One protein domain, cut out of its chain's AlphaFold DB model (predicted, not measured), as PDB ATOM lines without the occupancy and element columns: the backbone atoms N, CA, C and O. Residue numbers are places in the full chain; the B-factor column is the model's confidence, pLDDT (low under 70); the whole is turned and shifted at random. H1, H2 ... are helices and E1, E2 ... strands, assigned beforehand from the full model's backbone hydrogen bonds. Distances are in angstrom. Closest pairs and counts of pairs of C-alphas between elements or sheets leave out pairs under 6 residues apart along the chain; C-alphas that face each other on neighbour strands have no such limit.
ATOM      1  N   ILE A  33      21.158  82.060  19.839       58.34
ATOM      2  CA  ILE A  33      20.329  80.857  19.964       58.34
ATOM      3  C   ILE A  33      20.459  80.356  21.405       58.34
ATOM      4  O   ILE A  33      21.559  80.034  21.853       58.34
ATOM      5  N   HIS A  34      19.345  80.255  22.130       75.12
ATOM      6  CA  HIS A  34      19.346  79.798  23.519       75.12
ATOM      7  C   HIS A  34      19.067  78.292  23.607       75.12
ATOM      8  O   HIS A  34      17.997  77.820  23.229       75.12
ATOM      9  N   GLY A  35      20.022  77.525  24.127       75.94
ATOM     10  CA  GLY A  35      19.844  76.129  24.514       75.94
ATOM     11  C   GLY A  35      19.438  76.013  25.983       75.94
ATOM     12  O   GLY A  35      20.082  76.602  26.849       75.94
ATOM     13  N   THR A  36      18.405  75.230  26.287       83.38
ATOM     14  CA  THR A  36      17.959  74.962  27.662       83.38
ATOM     15  C   THR A  36      17.935  73.464  27.946       83.38
ATOM     16  O   THR A  36      17.433  72.669  27.145       83.38
ATOM     17  N   GLY A  37      18.492  73.074  29.095       91.88
ATOM     18  CA  GLY A  37      18.325  71.729  29.636       91.88
ATOM     19  C   GLY A  37      16.964  71.603  30.315       91.88
ATOM     20  O   GLY A  37      16.553  72.516  31.025       91.88
ATOM     21  N   TYR A  38      16.257  70.496  30.130       96.38
ATOM     22  CA  TYR A  38      14.964  70.256  30.775       96.38
ATOM     23  C   TYR A  38      14.677  68.757  30.859       96.38
ATOM     24  O   TYR A  38      15.275  67.982  30.119       96.38
ATOM     25  N   ASP A  39      13.791  68.325  31.750       96.75
ATOM     26  CA  ASP A  39      13.325  66.937  31.752       96.75
ATOM     27  C   ASP A  39      12.220  66.733  30.714       96.75
ATOM     28  O   ASP A  39      11.207  67.429  30.719       96.75
ATOM     29  N   GLU A  40      12.392  65.730  29.861       95.62
ATOM     30  CA  GLU A  40      11.502  65.427  28.742       95.62
ATOM     31  C   GLU A  40      10.516  64.287  29.065       95.62
ATOM     32  O   GLU A  40      10.920  63.203  29.510       95.62
ATOM     33  N   ASP A  41       9.224  64.495  28.792       95.75
ATOM     34  CA  ASP A  41       8.212  63.430  28.845       95.75
ATOM     35  C   ASP A  41       8.059  62.680  27.502       95.75
ATOM     36  O   ASP A  41       8.685  63.013  26.498       95.75
ATOM     37  N   TYR A  42       7.238  61.630  27.453       93.38
ATOM     38  CA  TYR A  42       7.048  60.801  26.255       93.38
ATOM     39  C   TYR A  42       6.491  61.566  25.046       93.38
ATOM     40  O   TYR A  42       6.797  61.206  23.913       93.38
ATOM     41  N   ASN A  43       5.696  62.612  25.281       93.25
ATOM     42  CA  ASN A  43       5.200  63.528  24.249       93.25
ATOM     43  C   ASN A  43       6.183  64.675  23.942       93.25
ATOM     44  O   ASN A  43       5.846  65.568  23.172       93.25
ATOM     45  N   HIS A  44       7.388  64.619  24.517       94.44
ATOM     46  CA  HIS A  44       8.457  65.606  24.433       94.44
ATOM     47  C   HIS A  44       8.213  66.926  25.184       94.44
ATOM     48  O   HIS A  44       9.067  67.814  25.096       94.44
ATOM     49  N   GLU A  45       7.121  67.046  25.944       95.62
ATOM     50  CA  GLU A  45       6.835  68.220  26.773       95.62
ATOM     51  C   GLU A  45       7.761  68.305  27.999       95.62
ATOM     52  O   GLU A  45       8.328  67.291  28.434       95.62
ATOM     53  N   PRO A  46       7.920  69.505  28.589       97.19
ATOM     54  CA  PRO A  46       8.644  69.666  29.832       97.19
ATOM     55  C   PRO A  46       7.928  68.965  30.981       97.19
ATOM     56  O   PRO A  46       6.754  69.200  31.254       97.19
ATOM     57  N   CYS A  47       8.668  68.141  31.709       97.31
ATOM     58  CA  CYS A  47       8.214  67.498  32.934       97.31
ATOM     59  C   CYS A  47       9.228  67.718  34.062       97.31
ATOM     60  O   CYS A  47      10.184  68.479  33.931       97.31
ATOM     61  N   ARG A  48       9.002  67.101  35.223       96.88
ATOM     62  CA  ARG A  48       9.850  67.262  36.414       96.88
ATOM     63  C   ARG A  48      10.231  65.876  36.928       96.88
ATOM     64  O   ARG A  48       9.405  65.178  37.518       96.88
ATOM     65  N   ARG A  49      11.451  65.434  36.618       96.94
ATOM     66  CA  ARG A  49      11.993  64.090  36.907       96.94
ATOM     67  C   ARG A  49      13.403  64.167  37.514       96.94
ATOM     68  O   ARG A  49      14.176  63.218  37.403       96.94
ATOM     69  N   SER A  50      13.732  65.283  38.153       95.81
ATOM     70  CA  SER A  50      14.991  65.583  38.839       95.81
ATOM     71  C   SER A  50      16.253  65.457  37.979       95.81
ATOM     72  O   SER A  50      17.347  65.294  38.516       95.81
ATOM     73  N   GLY A  51      16.133  65.555  36.655       94.06
ATOM     74  CA  GLY A  51      17.219  65.381  35.689       94.06
ATOM     75  C   GLY A  51      17.334  63.969  35.106       94.06
ATOM     76  O   GLY A  51      18.136  63.744  34.198       94.06
ATOM     77  N   HIS A  52      16.516  63.006  35.545       94.81
ATOM     78  CA  HIS A  52      16.565  61.635  35.019       94.81
ATOM     79  C   HIS A  52      16.107  61.530  33.556       94.81
ATOM     80  O   HIS A  52      16.418  60.573  32.841       94.81
ATOM     81  N   ARG A  53      15.359  62.523  33.080       94.50
ATOM     82  CA  ARG A  53      14.931  62.641  31.687       94.50
ATOM     83  C   ARG A  53      15.544  63.869  31.028       94.50
ATOM     84  O   ARG A  53      15.009  64.330  30.023       94.50
ATOM     85  N   ALA A  54      16.673  64.351  31.554       92.81
ATOM     86  CA  ALA A  54      17.308  65.554  31.061       92.81
ATOM     87  C   ALA A  54      17.596  65.430  29.563       92.81
ATOM     88  O   ALA A  54      18.215  64.470  29.082       92.81
ATOM     89  N   HIS A  55      17.135  66.427  28.826       92.81
ATOM     90  CA  HIS A  55      17.351  66.604  27.412       92.81
ATOM     91  C   HIS A  55      17.592  68.082  27.106       92.81
ATOM     92  O   HIS A  55      17.426  68.956  27.957       92.81
ATOM     93  N   TRP A  56      18.042  68.342  25.886       92.81
ATOM     94  CA  TRP A  56      18.334  69.678  25.401       92.81
ATOM     95  C   TRP A  56      17.268  70.081  24.398       92.81
ATOM     96  O   TRP A  56      16.919  69.302  23.506       92.81
ATOM     97  N   ALA A  57      16.803  71.314  24.526       94.62
ATOM     98  CA  ALA A  57      16.026  71.984  23.503       94.62
ATOM     99  C   ALA A  57      16.680  73.311  23.139       94.62
ATOM    100  O   ALA A  57      17.324  73.960  23.964       94.62
ATOM    101  N   VAL A  58      16.493  73.705  21.891       94.00
ATOM    102  CA  VAL A  58      16.892  74.994  21.348       94.00
ATOM    103  C   VAL A  58      15.648  75.860  21.215       94.00
ATOM    104  O   VAL A  58      14.700  75.462  20.539       94.00
ATOM    105  N   ALA A  59      15.659  77.034  21.838       93.00
ATOM    106  CA  ALA A  59      14.659  78.069  21.628       93.00
ATOM    107  C   ALA A  59      14.966  78.814  20.323       93.00
ATOM    108  O   ALA A  59      16.054  79.367  20.159       93.00
ATOM    109  N   SER A  60      14.009  78.818  19.399       90.50
ATOM    110  CA  SER A  60      14.126  79.479  18.092       90.50
ATOM    111  C   SER A  60      13.216  80.698  17.947       90.50
ATOM    112  O   SER A  60      13.276  81.382  16.931       90.50
ATOM    113  N   GLY A  61      12.344  80.951  18.921       90.62
ATOM    114  CA  GLY A  61      11.429  82.084  18.918       90.62
ATOM    115  C   GLY A  61      10.562  82.116  20.170       90.62
ATOM    116  O   GLY A  61      10.588  81.190  20.986       90.62
ATOM    117  N   VAL A  62       9.783  83.183  20.306       91.25
ATOM    118  CA  VAL A  62       8.819  83.367  21.392       91.25
ATOM    119  C   VAL A  62       7.454  83.729  20.822       91.25
ATOM    120  O   VAL A  62       7.365  84.393  19.792       91.25
ATOM    121  N   LEU A  63       6.396  83.291  21.499       93.25
ATOM    122  CA  LEU A  63       5.026  83.725  21.255       93.25
ATOM    123  C   LEU A  63       4.520  84.422  22.516       93.25
ATOM    124  O   LEU A  63       4.604  83.863  23.610       93.25
ATOM    125  N   LEU A  64       4.013  85.641  22.352       92.25
ATOM    126  CA  LEU A  64       3.557  86.491  23.445       92.25
ATOM    127  C   LEU A  64       2.040  86.662  23.353       92.25
ATOM    128  O   LEU A  64       1.533  87.143  22.341       92.25
ATOM    129  N   GLY A  65       1.326  86.273  24.405       92.44
ATOM    130  CA  GLY A  65      -0.066  86.656  24.625       92.44
ATOM    131  C   GLY A  65      -0.100  87.997  25.348       92.44
ATOM    132  O   GLY A  65       0.516  88.132  26.406       92.44
ATOM    133  N   VAL A  66      -0.782  88.990  24.779       90.75
ATOM    134  CA  VAL A  66      -0.766  90.385  25.251       90.75
ATOM    135  C   VAL A  66      -2.169  90.975  25.307       90.75
ATOM    136  O   VAL A  66      -3.062  90.522  24.589       90.75
ATOM    137  N   ASP A  67      -2.365  92.001  26.138       89.12
ATOM    138  CA  ASP A  67      -3.633  92.735  26.182       89.12
ATOM    139  C   ASP A  67      -3.932  93.416  24.836       89.12
ATOM    140  O   ASP A  67      -3.043  93.945  24.161       89.12
ATOM    141  N   GLN A  68      -5.202  93.448  24.439       85.12
ATOM    142  CA  GLN A  68      -5.598  94.136  23.212       85.12
ATOM    143  C   GLN A  68      -5.246  95.631  23.291       85.12
ATOM    144  O   GLN A  68      -5.536  96.294  24.284       85.12
ATOM    145  N   GLY A  69      -4.622  96.163  22.235       84.56
ATOM    146  CA  GLY A  69      -4.203  97.568  22.166       84.56
ATOM    147  C   GLY A  69      -2.930  97.904  22.951       84.56
ATOM    148  O   GLY A  69      -2.542  99.065  23.003       84.56
ATOM    149  N   SER A  70      -2.267  96.909  23.548       86.12
ATOM    150  CA  SER A  70      -1.017  97.107  24.298       86.12
ATOM    151  C   SER A  70       0.257  97.001  23.450       86.12
ATOM    152  O   SER A  70       1.347  97.325  23.926       86.12
ATOM    153  N   VAL A  71       0.129  96.549  22.199       84.94
ATOM    154  CA  VAL A  71       1.241  96.421  21.251       84.94
ATOM    155  C   VAL A  71       1.489  97.772  20.594       84.94
ATOM    156  O   VAL A  71       0.598  98.343  19.969       84.94
ATOM    157  N   SER A  72       2.708  98.284  20.727       82.88
ATOM    158  CA  SER A  72       3.143  99.492  20.042       82.88
ATOM    159  C   SER A  72       3.308  99.232  18.549       82.88
ATOM    160  O   SER A  72       4.093  98.378  18.137       82.88
ATOM    161  N   GLU A  73       2.622 100.025  17.731       83.00
ATOM    162  CA  GLU A  73       2.757  99.960  16.274       83.00
ATOM    163  C   GLU A  73       3.915 100.821  15.739       83.00
ATOM    164  O   GLU A  73       4.242 100.739  14.556       83.00
ATOM    165  N   ALA A  74       4.578 101.612  16.597       84.75
ATOM    166  CA  ALA A  74       5.555 102.634  16.201       84.75
ATOM    167  C   ALA A  74       6.731 102.095  15.364       84.75
ATOM    168  O   ALA A  74       7.261 102.807  14.515       84.75
ATOM    169  N   HIS A  75       7.117 100.835  15.584       83.31
ATOM    170  CA  HIS A  75       8.212 100.165  14.875       83.31
ATOM    171  C   HIS A  75       7.737  98.941  14.094       83.31
ATOM    172  O   HIS A  75       8.504  98.004  13.869       83.31
ATOM    173  N   THR A  76       6.471  98.933  13.679       86.50
ATOM    174  CA  THR A  76       5.892  97.833  12.911       86.50
ATOM    175  C   THR A  76       5.252  98.323  11.618       86.50
ATOM    176  O   THR A  76       4.836  99.474  11.507       86.50
ATOM    177  N   ARG A  77       5.178  97.449  10.617       86.88
ATOM    178  CA  ARG A  77       4.552  97.718   9.326       86.88
ATOM    179  C   ARG A  77       3.628  96.559   8.948       86.88
ATOM    180  O   ARG A  77       4.079  95.413   9.004       86.88
ATOM    181  N   PRO A  78       2.384  96.827   8.516       88.31
ATOM    182  CA  PRO A  78       1.499  95.780   8.030       88.31
ATOM    183  C   PRO A  78       2.061  95.143   6.755       88.31
ATOM    184  O   PRO A  78       2.610  95.824   5.879       88.31
ATOM    185  N   GLU A  79       1.926  93.829   6.651       89.94
ATOM    186  CA  GLU A  79       2.350  93.064   5.488       89.94
ATOM    187  C   GLU A  79       1.399  93.359   4.303       89.94
ATOM    188  O   GLU A  79       0.178  93.343   4.481       89.94
ATOM    189  N   PRO A  80       1.917  93.673   3.094       88.81
ATOM    190  CA  PRO A  80       1.093  94.075   1.947       88.81
ATOM    191  C   PRO A  80      -0.042  93.118   1.560       88.81
ATOM    192  O   PRO A  80      -1.077  93.566   1.070       88.81
ATOM    193  N   THR A  81       0.152  91.815   1.740       93.44
ATOM    194  CA  THR A  81      -0.829  90.764   1.435       93.44
ATOM    195  C   THR A  81      -1.652  90.340   2.653       93.44
ATOM    196  O   THR A  81      -2.754  89.815   2.486       93.44
ATOM    197  N   LEU A  82      -1.171  90.610   3.869       91.25
ATOM    198  CA  LEU A  82      -1.807  90.274   5.142       91.25
ATOM    199  C   LEU A  82      -1.847  91.513   6.057       91.25
ATOM    200  O   LEU A  82      -1.018  91.632   6.958       91.25
ATOM    201  N   PRO A  83      -2.835  92.420   5.901       85.31
ATOM    202  CA  PRO A  83      -2.902  93.673   6.669       85.31
ATOM    203  C   PRO A  83      -2.990  93.504   8.195       85.31
ATOM    204  O   PRO A  83      -2.800  94.457   8.939       85.31
ATOM    205  N   TRP A  84      -3.313  92.298   8.662       86.19
ATOM    206  CA  TRP A  84      -3.373  91.922  10.076       86.19
ATOM    207  C   TRP A  84      -2.038  91.389  10.625       86.19
ATOM    208  O   TRP A  84      -1.916  91.180  11.829       86.19
ATOM    209  N   LEU A  85      -1.046  91.151   9.764       88.69
ATOM    210  CA  LEU A  85       0.297  90.733  10.143       88.69
ATOM    211  C   LEU A  85       1.219  91.950  10.139       88.69
ATOM    212  O   LEU A  85       1.420  92.580   9.106       88.69
ATOM    213  N   TYR A  86       1.813  92.245  11.288       86.38
ATOM    214  CA  TYR A  86       2.720  93.373  11.463       86.38
ATOM    215  C   TYR A  86       4.154  92.857  11.578       86.38
ATOM    216  O   TYR A  86       4.472  92.073  12.471       86.38
ATOM    217  N   ALA A  87       5.017  93.283  10.661       86.81
ATOM    218  CA  ALA A  87       6.443  92.981  10.681       86.81
ATOM    219  C   ALA A  87       7.219  94.138  11.327       86.81
ATOM    220  O   ALA A  87       6.832  95.294  11.139       86.81
ATOM    221  N   PRO A  88       8.311  93.877  12.062       85.56
ATOM    222  CA  PRO A  88       9.164  94.947  12.561       85.56
ATOM    223  C   PRO A  88       9.795  95.722  11.393       85.56
ATOM    224  O   PRO A  88      10.100  95.150  10.345       85.56
ATOM    225  N   VAL A  89       9.970  97.034  11.563       84.94
ATOM    226  CA  VAL A  89      10.574  97.905  10.536       84.94
ATOM    227  C   VAL A  89      12.078  97.641  10.400       84.94
ATOM    228  O   VAL A  89      12.618  97.736   9.297       84.94
ATOM    229  N   ASP A  90      12.743  97.263  11.492       82.44
ATOM    230  CA  ASP A  90      14.140  96.844  11.522       82.44
ATOM    231  C   ASP A  90      14.351  95.607  12.419       82.44
ATOM    232  O   ASP A  90      13.562  95.287  13.306       82.44
ATOM    233  N   ASN A  91      15.446  94.878  12.191       72.19
ATOM    234  CA  ASN A  91      15.788  93.682  12.978       72.19
ATOM    235  C   ASN A  91      16.286  94.011  14.400       72.19
ATOM    236  O   ASN A  91      16.576  93.093  15.166       72.19
ATOM    237  N   GLY A  92      16.453  95.298  14.720       72.06
ATOM    238  CA  GLY A  92      16.889  95.800  16.023       72.06
ATOM    239  C   GLY A  92      15.759  96.407  16.852       72.06
ATOM    240  O   GLY A  92      16.028  96.870  17.962       72.06
ATOM    241  N   ALA A  93      14.526  96.418  16.330       74.12
ATOM    242  CA  ALA A  93      13.383  97.003  17.004       74.12
ATOM    243  C   ALA A  93      13.229  96.383  18.396       74.12
ATOM    244  O   ALA A  93      13.307  95.156  18.544       74.12
ATOM    245  N   PRO A  94      12.979  97.204  19.429       77.62
ATOM    246  CA  PRO A  94      12.627  96.674  20.733       77.62
ATOM    247  C   PRO A  94      11.346  95.842  20.622       77.62
ATOM    248  O   PRO A  94      10.537  96.028  19.707       77.62
ATOM    249  N   CYS A  95      11.142  94.938  21.583       78.25
ATOM    250  CA  CYS A  95       9.889  94.196  21.674       78.25
ATOM    251  C   CYS A  95       8.708  95.188  21.662       78.25
ATOM    252  O   CYS A  95       8.707  96.130  22.459       78.25
ATOM    253  N   PRO A  96       7.711  95.013  20.777       78.00
ATOM    254  CA  PRO A  96       6.624  95.979  20.634       78.00
ATOM    255  C   PRO A  96       5.635  95.938  21.809       78.00
ATOM    256  O   PRO A  96       4.779  96.811  21.910       78.00
ATOM    257  N   ALA A  97       5.745  94.953  22.703       80.75
ATOM    258  CA  ALA A  97       4.964  94.855  23.929       80.75
ATOM    259  C   ALA A  97       5.863  95.098  25.149       80.75
ATOM    260  O   ALA A  97       6.934  94.504  25.265       80.75
ATOM    261  N   GLY A  98       5.422  95.962  26.066       77.88
ATOM    262  CA  GLY A  98       6.087  96.143  27.360       77.88
ATOM    263  C   GLY A  98       5.721  95.040  28.359       77.88
ATOM    264  O   GLY A  98       4.661  94.429  28.247       77.88
ATOM    265  N   ASP A  99       6.552  94.832  29.384       75.31
ATOM    266  CA  ASP A  99       6.374  93.761  30.384       75.31
ATOM    267  C   ASP A  99       4.987  93.758  31.052       75.31
ATOM    268  O   ASP A  99       4.402  92.700  31.266       75.31
ATOM    269  N   ALA A 100       4.422  94.938  31.340       78.00
ATOM    270  CA  ALA A 100       3.111  95.066  31.987       78.00
ATOM    271  C   ALA A 100       1.935  94.566  31.121       78.00
ATOM    272  O   ALA A 100       0.844  94.331  31.641       78.00
ATOM    273  N   ALA A 101       2.150  94.417  29.812       82.88
ATOM    274  CA  ALA A 101       1.143  93.988  28.851       82.88
ATOM    275  C   ALA A 101       1.128  92.470  28.605       82.88
ATOM    276  O   ALA A 101       0.177  91.960  28.008       82.88
ATOM    277  N   LEU A 102       2.170  91.750  29.032       87.38
ATOM    278  CA  LEU A 102       2.314  90.317  28.787       87.38
ATOM    279  C   LEU A 102       1.400  89.514  29.723       87.38
ATOM    280  O   LEU A 102       1.451  89.662  30.944       87.38
ATOM    281  N   LYS A 103       0.577  88.633  29.153       91.25
ATOM    282  CA  LYS A 103      -0.245  87.657  29.890       91.25
ATOM    283  C   LYS A 103       0.347  86.269  29.849       91.25
ATOM    284  O   LYS A 103       0.318  85.553  30.843       91.25
ATOM    285  N   GLU A 104       0.876  85.899  28.693       92.75
ATOM    286  CA  GLU A 104       1.419  84.575  28.468       92.75
ATOM    287  C   GLU A 104       2.690  84.679  27.642       92.75
ATOM    288  O   GLU A 104       2.778  85.453  26.688       92.75
ATOM    289  N   VAL A 105       3.678  83.870  27.999       93.56
ATOM    290  CA  VAL A 105       4.933  83.781  27.264       93.56
ATOM    291  C   VAL A 105       5.168  82.324  26.945       93.56
ATOM    292  O   VAL A 105       5.242  81.486  27.843       93.56
ATOM    293  N   TYR A 106       5.310  82.031  25.662       95.75
ATOM    294  CA  TYR A 106       5.633  80.708  25.175       95.75
ATOM    295  C   TYR A 106       6.945  80.732  24.406       95.75
ATOM    296  O   TYR A 106       7.267  81.694  23.708       95.75
ATOM    297  N   VAL A 107       7.696  79.645  24.513       94.94
ATOM    298  CA  VAL A 107       8.933  79.427  23.774       94.94
ATOM    299  C   VAL A 107       8.654  78.438  22.656       94.94
ATOM    300  O   VAL A 107       8.170  77.331  22.900       94.94
ATOM    301  N   LEU A 108       8.988  78.835  21.430       95.75
ATOM    302  CA  LEU A 108       9.051  77.924  20.299       95.75
ATOM    303  C   LEU A 108      10.379  77.170  20.378       95.75
ATOM    304  O   LEU A 108      11.452  77.766  20.251       95.75
ATOM    305  N   ALA A 109      10.304  75.866  20.615       94.50
ATOM    306  CA  ALA A 109      11.454  75.031  20.916       94.50
ATOM    307  C   ALA A 109      11.578  73.837  19.964       94.50
ATOM    308  O   ALA A 109      10.591  73.242  19.522       94.50
ATOM    309  N   LYS A 110      12.825  73.447  19.686       94.38
ATOM    310  CA  LYS A 110      13.177  72.229  18.952       94.38
ATOM    311  C   LYS A 110      14.124  71.368  19.778       94.38
ATOM    312  O   LYS A 110      15.130  71.865  20.274       94.38
ATOM    313  N   GLN A 111      13.834  70.075  19.886       92.12
ATOM    314  CA  GLN A 111      14.727  69.092  20.510       92.12
ATOM    315  C   GLN A 111      15.215  68.054  19.484       92.12
ATOM    316  O   GLN A 111      14.829  68.088  18.314       92.12
ATOM    317  N   GLY A 112      16.123  67.166  19.903       90.62
ATOM    318  CA  GLY A 112      16.826  66.246  19.001       90.62
ATOM    319  C   GLY A 112      16.103  64.932  18.684       90.62
ATOM    320  O   GLY A 112      16.575  64.187  17.831       90.62
ATOM    321  N   LYS A 113      14.989  64.616  19.356       90.81
ATOM    322  CA  LYS A 113      14.254  63.342  19.189       90.81
ATOM    323  C   LYS A 113      12.941  63.483  18.412       90.81
ATOM    324  O   LYS A 113      12.222  62.505  18.257       90.81
ATOM    325  N   SER A 114      12.625  64.682  17.932       90.75
ATOM    326  CA  SER A 114      11.401  65.025  17.217       90.75
ATOM    327  C   SER A 114      11.712  65.928  16.029       90.75
ATOM    328  O   SER A 114      12.512  66.866  16.081       90.75
ATOM    329  N   LEU A 115      11.016  65.670  14.928       90.12
ATOM    330  CA  LEU A 115      11.050  66.541  13.757       90.12
ATOM    331  C   LEU A 115      10.175  67.786  13.945       90.12
ATOM    332  O   LEU A 115      10.380  68.778  13.247       90.12
ATOM    333  N   ARG A 116       9.239  67.757  14.900       93.00
ATOM    334  CA  ARG A 116       8.253  68.815  15.124       93.00
ATOM    335  C   ARG A 116       8.784  69.865  16.094       93.00
ATOM    336  O   ARG A 116       9.431  69.529  17.085       93.00
ATOM    337  N   TYR A 117       8.480  71.126  15.805       94.31
ATOM    338  CA  TYR A 117       8.591  72.187  16.798       94.31
ATOM    339  C   TYR A 117       7.515  72.010  17.861       94.31
ATOM    340  O   TYR A 117       6.430  71.499  17.578       94.31
ATOM    341  N   GLN A 118       7.831  72.446  19.071       95.06
ATOM    342  CA  GLN A 118       6.897  72.475  20.179       95.06
ATOM    343  C   GLN A 118       6.799  73.880  20.742       95.06
ATOM    344  O   GLN A 118       7.741  74.667  20.651       95.06
ATOM    345  N   LEU A 119       5.643  74.168  21.317       96.19
ATOM    346  CA  LEU A 119       5.371  75.414  21.996       96.19
ATOM    347  C   LEU A 119       5.147  75.092  23.469       96.19
ATOM    348  O   LEU A 119       4.254  74.313  23.796       96.19
ATOM    349  N   TRP A 120       5.964  75.662  24.345       96.94
ATOM    350  CA  TRP A 120       5.860  75.439  25.787       96.94
ATOM    351  C   TRP A 120       5.732  76.767  26.505       96.94
ATOM    352  O   TRP A 120       6.391  77.731  26.116       96.94
ATOM    353  N   SER A 121       4.919  76.827  27.560       96.44
ATOM    354  CA  SER A 121       4.896  78.024  28.401       96.44
ATOM    355  C   SER A 121       6.273  78.226  29.028       96.44
ATOM    356  O   SER A 121       6.935  77.256  29.417       96.44
ATOM    357  N   LEU A 122       6.704  79.481  29.135       94.88
ATOM    358  CA  LEU A 122       7.985  79.842  29.735       94.88
ATOM    359  C   LEU A 122       8.112  79.279  31.158       94.88
ATOM    360  O   LEU A 122       9.169  78.770  31.526       94.88
ATOM    361  N   ASP A 123       7.020  79.293  31.919       95.44
ATOM    362  CA  ASP A 123       6.980  78.766  33.282       95.44
ATOM    363  C   ASP A 123       7.215  77.254  33.329       95.44
ATOM    364  O   ASP A 123       7.983  76.773  34.163       95.44
ATOM    365  N   SER A 124       6.605  76.487  32.415       96.81
ATOM    366  CA  SER A 124       6.763  75.027  32.388       96.81
ATOM    367  C   SER A 124       8.209  74.615  32.107       96.81
ATOM    368  O   SER A 124       8.762  73.749  32.795       96.81
ATOM    369  N   ILE A 125       8.853  75.275  31.140       96.38
ATOM    370  CA  ILE A 125      10.237  74.984  30.775       96.38
ATOM    371  C   ILE A 125      11.210  75.487  31.846       96.38
ATOM    372  O   ILE A 125      12.156  74.772  32.182       96.38
ATOM    373  N   ALA A 126      10.957  76.655  32.446       95.88
ATOM    374  CA  ALA A 126      11.768  77.186  33.538       95.88
ATOM    375  C   ALA A 126      11.705  76.279  34.773       95.88
ATOM    376  O   ALA A 126      12.745  75.899  35.305       95.88
ATOM    377  N   ALA A 127      10.508  75.842  35.171       97.50
ATOM    378  CA  ALA A 127      10.328  74.934  36.300       97.50
ATOM    379  C   ALA A 127      10.985  73.564  36.064       97.50
ATOM    380  O   ALA A 127      11.500  72.956  37.005       97.50
ATOM    381  N   SER A 128      10.976  73.067  34.821       97.81
ATOM    382  CA  SER A 128      11.667  71.831  34.429       97.81
ATOM    383  C   SER A 128      13.195  71.982  34.452       97.81
ATOM    384  O   SER A 128      13.897  71.086  34.926       97.81
ATOM    385  N   ASN A 129      13.713  73.126  33.998       97.12
ATOM    386  CA  ASN A 129      15.138  73.452  34.022       97.12
ATOM    387  C   ASN A 129      15.668  73.668  35.451       97.12
ATOM    388  O   ASN A 129      16.734  73.168  35.803       97.12
ATOM    389  N   GLU A 130      14.929  74.379  36.301       96.69
ATOM    390  CA  GLU A 130      15.346  74.699  37.671       96.69
ATOM    391  C   GLU A 130      15.421  73.460  38.573       96.69
ATOM    392  O   GLU A 130      16.249  73.376  39.480       96.69
ATOM    393  N   GLN A 131      14.577  72.461  38.319       95.69
ATOM    394  CA  GLN A 131      14.536  71.249  39.133       95.69
ATOM    395  C   GLN A 131      15.559  70.178  38.735       95.69
ATOM    396  O   GLN A 131      15.566  69.123  39.362       95.69
ATOM    397  N   LEU A 132      16.406  70.396  37.725       95.31
ATOM    398  CA  LEU A 132      17.435  69.423  37.345       95.31
ATOM    399  C   LEU A 132      18.403  69.208  38.520       95.31
ATOM    400  O   LEU A 132      19.050  70.150  38.961       95.31
ATOM    401  N   ARG A 133      18.520  67.981  39.044       95.00
ATOM    402  CA  ARG A 133      19.391  67.695  40.203       95.00
ATOM    403  C   ARG A 133      20.507  66.726  39.862       95.00
ATOM    404  O   ARG A 133      21.684  67.008  40.072       95.00
ATOM    405  N   THR A 134      20.149  65.579  39.304       94.25
ATOM    406  CA  THR A 134      21.086  64.472  39.143       94.25
ATOM    407  C   THR A 134      20.988  63.832  37.770       94.25
ATOM    408  O   THR A 134      19.975  63.915  37.078       94.25
ATOM    409  N   MET A 135      22.081  63.191  37.377       91.38
ATOM    410  CA  MET A 135      22.125  62.363  36.185       91.38
ATOM    411  C   MET A 135      21.327  61.079  36.423       91.38
ATOM    412  O   MET A 135      21.398  60.488  37.501       91.38
ATOM    413  N   ASP A 136      20.591  60.635  35.406       92.56
ATOM    414  CA  ASP A 136      19.869  59.365  35.456       92.56
ATOM    415  C   ASP A 136      20.806  58.196  35.820       92.56
ATOM    416  O   ASP A 136      21.822  58.000  35.141       92.56
ATOM    417  N   PRO A 137      20.475  57.377  36.836       92.69
ATOM    418  CA  PRO A 137      21.317  56.258  37.236       92.69
ATOM    419  C   PRO A 137      21.530  55.225  36.129       92.69
ATOM    420  O   PRO A 137      22.582  54.595  36.097       92.69
ATOM    421  N   LYS A 138      20.572  55.030  35.211       92.06
ATOM    422  CA  LYS A 138      20.777  54.087  34.103       92.06
ATOM    423  C   LYS A 138      21.814  54.643  33.141       92.06
ATOM    424  O   LYS A 138      22.736  53.916  32.803       92.06
ATOM    425  N   ARG A 139      21.738  55.934  32.794       90.56
ATOM    426  CA  ARG A 139      22.781  56.604  31.991       90.56
ATOM    427  C   ARG A 139      24.145  56.588  32.673       90.56
ATOM    428  O   ARG A 139      25.153  56.373  32.019       90.56
ATOM    429  N   ALA A 140      24.192  56.790  33.988       90.00
ATOM    430  CA  ALA A 140      25.450  56.745  34.732       90.00
ATOM    431  C   ALA A 140      26.120  55.356  34.689       90.00
ATOM    432  O   ALA A 140      27.334  55.258  34.853       90.00
ATOM    433  N   ASN A 141      25.336  54.298  34.460       92.19
ATOM    434  CA  ASN A 141      25.781  52.905  34.481       92.19
ATOM    435  C   ASN A 141      25.698  52.204  33.109       92.19
ATOM    436  O   ASN A 141      25.909  50.995  33.043       92.19
ATOM    437  N   ASP A 142      25.400  52.919  32.018       94.38
ATOM    438  CA  ASP A 142      25.222  52.318  30.681       94.38
ATOM    439  C   ASP A 142      26.550  52.079  29.929       94.38
ATOM    440  O   ASP A 142      26.555  51.528  28.830       94.38
ATOM    441  N   GLY A 143      27.681  52.477  30.522       92.00
ATOM    442  CA  GLY A 143      29.020  52.353  29.938       92.00
ATOM    443  C   GLY A 143      29.387  53.460  28.941       92.00
ATOM    444  O   GLY A 143      30.536  53.519  28.501       92.00
ATOM    445  N   THR A 144      28.460  54.362  28.614       92.75
ATOM    446  CA  THR A 144      28.692  55.518  27.741       92.75
ATOM    447  C   THR A 144      29.383  56.637  28.515       92.75
ATOM    448  O   THR A 144      29.099  56.893  29.686       92.75
ATOM    449  N   GLN A 145      30.296  57.349  27.855       89.81
ATOM    450  CA  GLN A 145      30.925  58.526  28.442       89.81
ATOM    451  C   GLN A 145      30.029  59.755  28.272       89.81
ATOM    452  O   GLN A 145      29.737  60.177  27.155       89.81
ATOM    453  N   TYR A 146      29.637  60.357  29.394       88.25
ATOM    454  CA  TYR A 146      28.918  61.626  29.435       88.25
ATOM    455  C   TYR A 146      29.785  62.697  30.094       88.25
ATOM    456  O   TYR A 146      30.476  62.437  31.080       88.25
ATOM    457  N   VAL A 147      29.713  63.920  29.573       87.94
ATOM    458  CA  VAL A 147      30.335  65.085  30.205       87.94
ATOM    459  C   VAL A 147      29.356  65.649  31.226       87.94
ATOM    460  O   VAL A 147      28.324  66.212  30.863       87.94
ATOM    461  N   VAL A 148      29.680  65.492  32.506       85.50
ATOM    462  CA  VAL A 148      28.923  66.086  33.610       85.50
ATOM    463  C   VAL A 148      29.722  67.272  34.153       85.50
ATOM    464  O   VAL A 148      30.911  67.106  34.438       85.50
ATOM    465  N   PRO A 149      29.116  68.465  34.293       85.50
ATOM    466  CA  PRO A 149      29.799  69.620  34.862       85.50
ATOM    467  C   PRO A 149      30.349  69.344  36.263       85.50
ATOM    468  O   PRO A 149      29.818  68.522  37.014       85.50
ATOM    469  N   LEU A 150      31.390  70.087  36.644       86.00
ATOM    470  CA  LEU A 150      31.881  70.076  38.019       86.00
ATOM    471  C   LEU A 150      30.745  70.490  38.974       86.00
ATOM    472  O   LEU A 150      30.086  71.504  38.753       86.00
ATOM    473  N   GLY A 151      30.510  69.694  40.019       87.06
ATOM    474  CA  GLY A 151      29.364  69.869  40.922       87.06
ATOM    475  C   GLY A 151      28.063  69.209  40.441       87.06
ATOM    476  O   GLY A 151      27.030  69.363  41.085       87.06
ATOM    477  N   GLY A 152      28.104  68.448  39.345       89.06
ATOM    478  CA  GLY A 152      26.970  67.665  38.864       89.06
ATOM    479  C   GLY A 152      25.999  68.447  37.979       89.06
ATOM    480  O   GLY A 152      26.230  69.596  37.596       89.06
ATOM    481  N   VAL A 153      24.886  67.787  37.649       90.62
ATOM    482  CA  VAL A 153      23.798  68.354  36.835       90.62
ATOM    483  C   VAL A 153      23.195  69.581  37.518       90.62
ATOM    484  O   VAL A 153      23.025  70.608  36.868       90.62
ATOM    485  N   GLU A 154      22.941  69.507  38.824       93.88
ATOM    486  CA  GLU A 154      22.385  70.617  39.599       93.88
ATOM    487  C   GLU A 154      23.236  71.884  39.510       93.88
ATOM    488  O   GLU A 154      22.781  72.926  39.043       93.88
ATOM    489  N   ALA A 155      24.504  71.795  39.915       91.25
ATOM    490  CA  ALA A 155      25.364  72.967  39.959       91.25
ATOM    491  C   ALA A 155      25.631  73.528  38.557       91.25
ATOM    492  O   ALA A 155      25.753  74.746  38.406       91.25
ATOM    493  N   GLY A 156      25.734  72.659  37.548       88.38
ATOM    494  CA  GLY A 156      26.156  73.025  36.201       88.38
ATOM    495  C   GLY A 156      25.047  73.423  35.231       88.38
ATOM    496  O   GLY A 156      25.322  74.223  34.340       88.38
ATOM    497  N   LEU A 157      23.829  72.891  35.378       88.75
ATOM    498  CA  LEU A 157      22.747  73.036  34.391       88.75
ATOM    499  C   LEU A 157      21.448  73.605  34.969       88.75
ATOM    500  O   LEU A 157      20.708  74.256  34.234       88.75
ATOM    501  N   ALA A 158      21.159  73.380  36.254       93.56
ATOM    502  CA  ALA A 158      19.887  73.806  36.829       93.56
ATOM    503  C   ALA A 158      19.756  75.332  36.857       93.56
ATOM    504  O   ALA A 158      20.658  76.039  37.324       93.56
ATOM    505  N   GLY A 159      18.631  75.842  36.355       93.06
ATOM    506  CA  GLY A 159      18.368  77.282  36.279       93.06
ATOM    507  C   GLY A 159      19.299  78.031  35.316       93.06
ATOM    508  O   GLY A 159      19.497  79.240  35.469       93.06
TER     509      GLY A 159
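This is residues 33 to 159 of the 172 residues of an uncharacterized protein of Gasterosteus aculeatus (UniProt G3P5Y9). A strongly twisted, curled sheet of four strands forms the body, with H1 packed on it; from this body the long ribbon of E2 and E5 reaches toward a small separate head, the hairpin of E3 and E4. At the opposite end of the long axis lie H2 and a loop, of which residues 140 to 145 stick out, while H3 only grazes the sheet. The 127 printed residues hold six named strands and then three named helices, in the order E1 E2 E3 E4 E5 E6 H1 H2 H3; the sheet order E1 E2 E5 E6 is antiparallel throughout. The class is mixed, helices and strands, with under half of the residues in named elements. The whole is loose, with a radius of gyration of the C-alphas of 18.5 A, and elongated, spanning 57 by 30 by 25 A.

E1, residues 33 to 40, bends by 54 degrees at residue 37 and forms an antiparallel hairpin with E2, residues 54 to 66; N 36 and O 57 are 2.9 A apart, within hydrogen-bond range. E2 bends by 73 degrees at residue 60. Its other neighbour is E5, residues 102 to 111, antiparallel, with N 63 and O 106 at 2.9 A. E5 forms a hairpin with the edge strand E6, residues 118 to 121, with N 109 and O 118 at 2.8 A. E3, residues 76 to 78, and E4, residues 86 to 88, form an antiparallel hairpin with N 77 and O 87 at 2.8 A; E2 and E3 are apart. H1, residues 122 to 130, is on the four-stranded sheet; its closest C-alphas to E1 are those of Tyr 38 and Asn 129, 4.6 A apart. H2, residues 137 to 140, is not on that sheet. H3, residues 152 to 157, only grazes it with residues 153 to 157. H1 and H3 are close but not clearly touching, with the C-alphas of Asn 129 and Leu 157 7.6 A apart, at a shallow tilt of 31 degrees, opposite ways. In H1 and H3 every O i to N i+4 pair is within hydrogen-bond range; H2 is too short for such a pair.

E1 begins at C-alpha 33, (20.329, 80.857, 19.964), and is 19.8 A long. E2 is 31.3 A long and ends at C-alpha 66, (-0.766, 90.385, 25.251). E5 is 25.9 A long, E6 10.1 A and H1 12.0 A. H3 ends at C-alpha 157, (22.747, 73.036, 34.391).

The C-alphas of Pro 80 and Asn 141 are the two farthest apart, at 58.0 A. The printed part has no cut. The links E1 to E2, E4 to E5 and H2 to H3 are long. The mean pLDDT of the printed part is 89.9, and residue 33 is under 70.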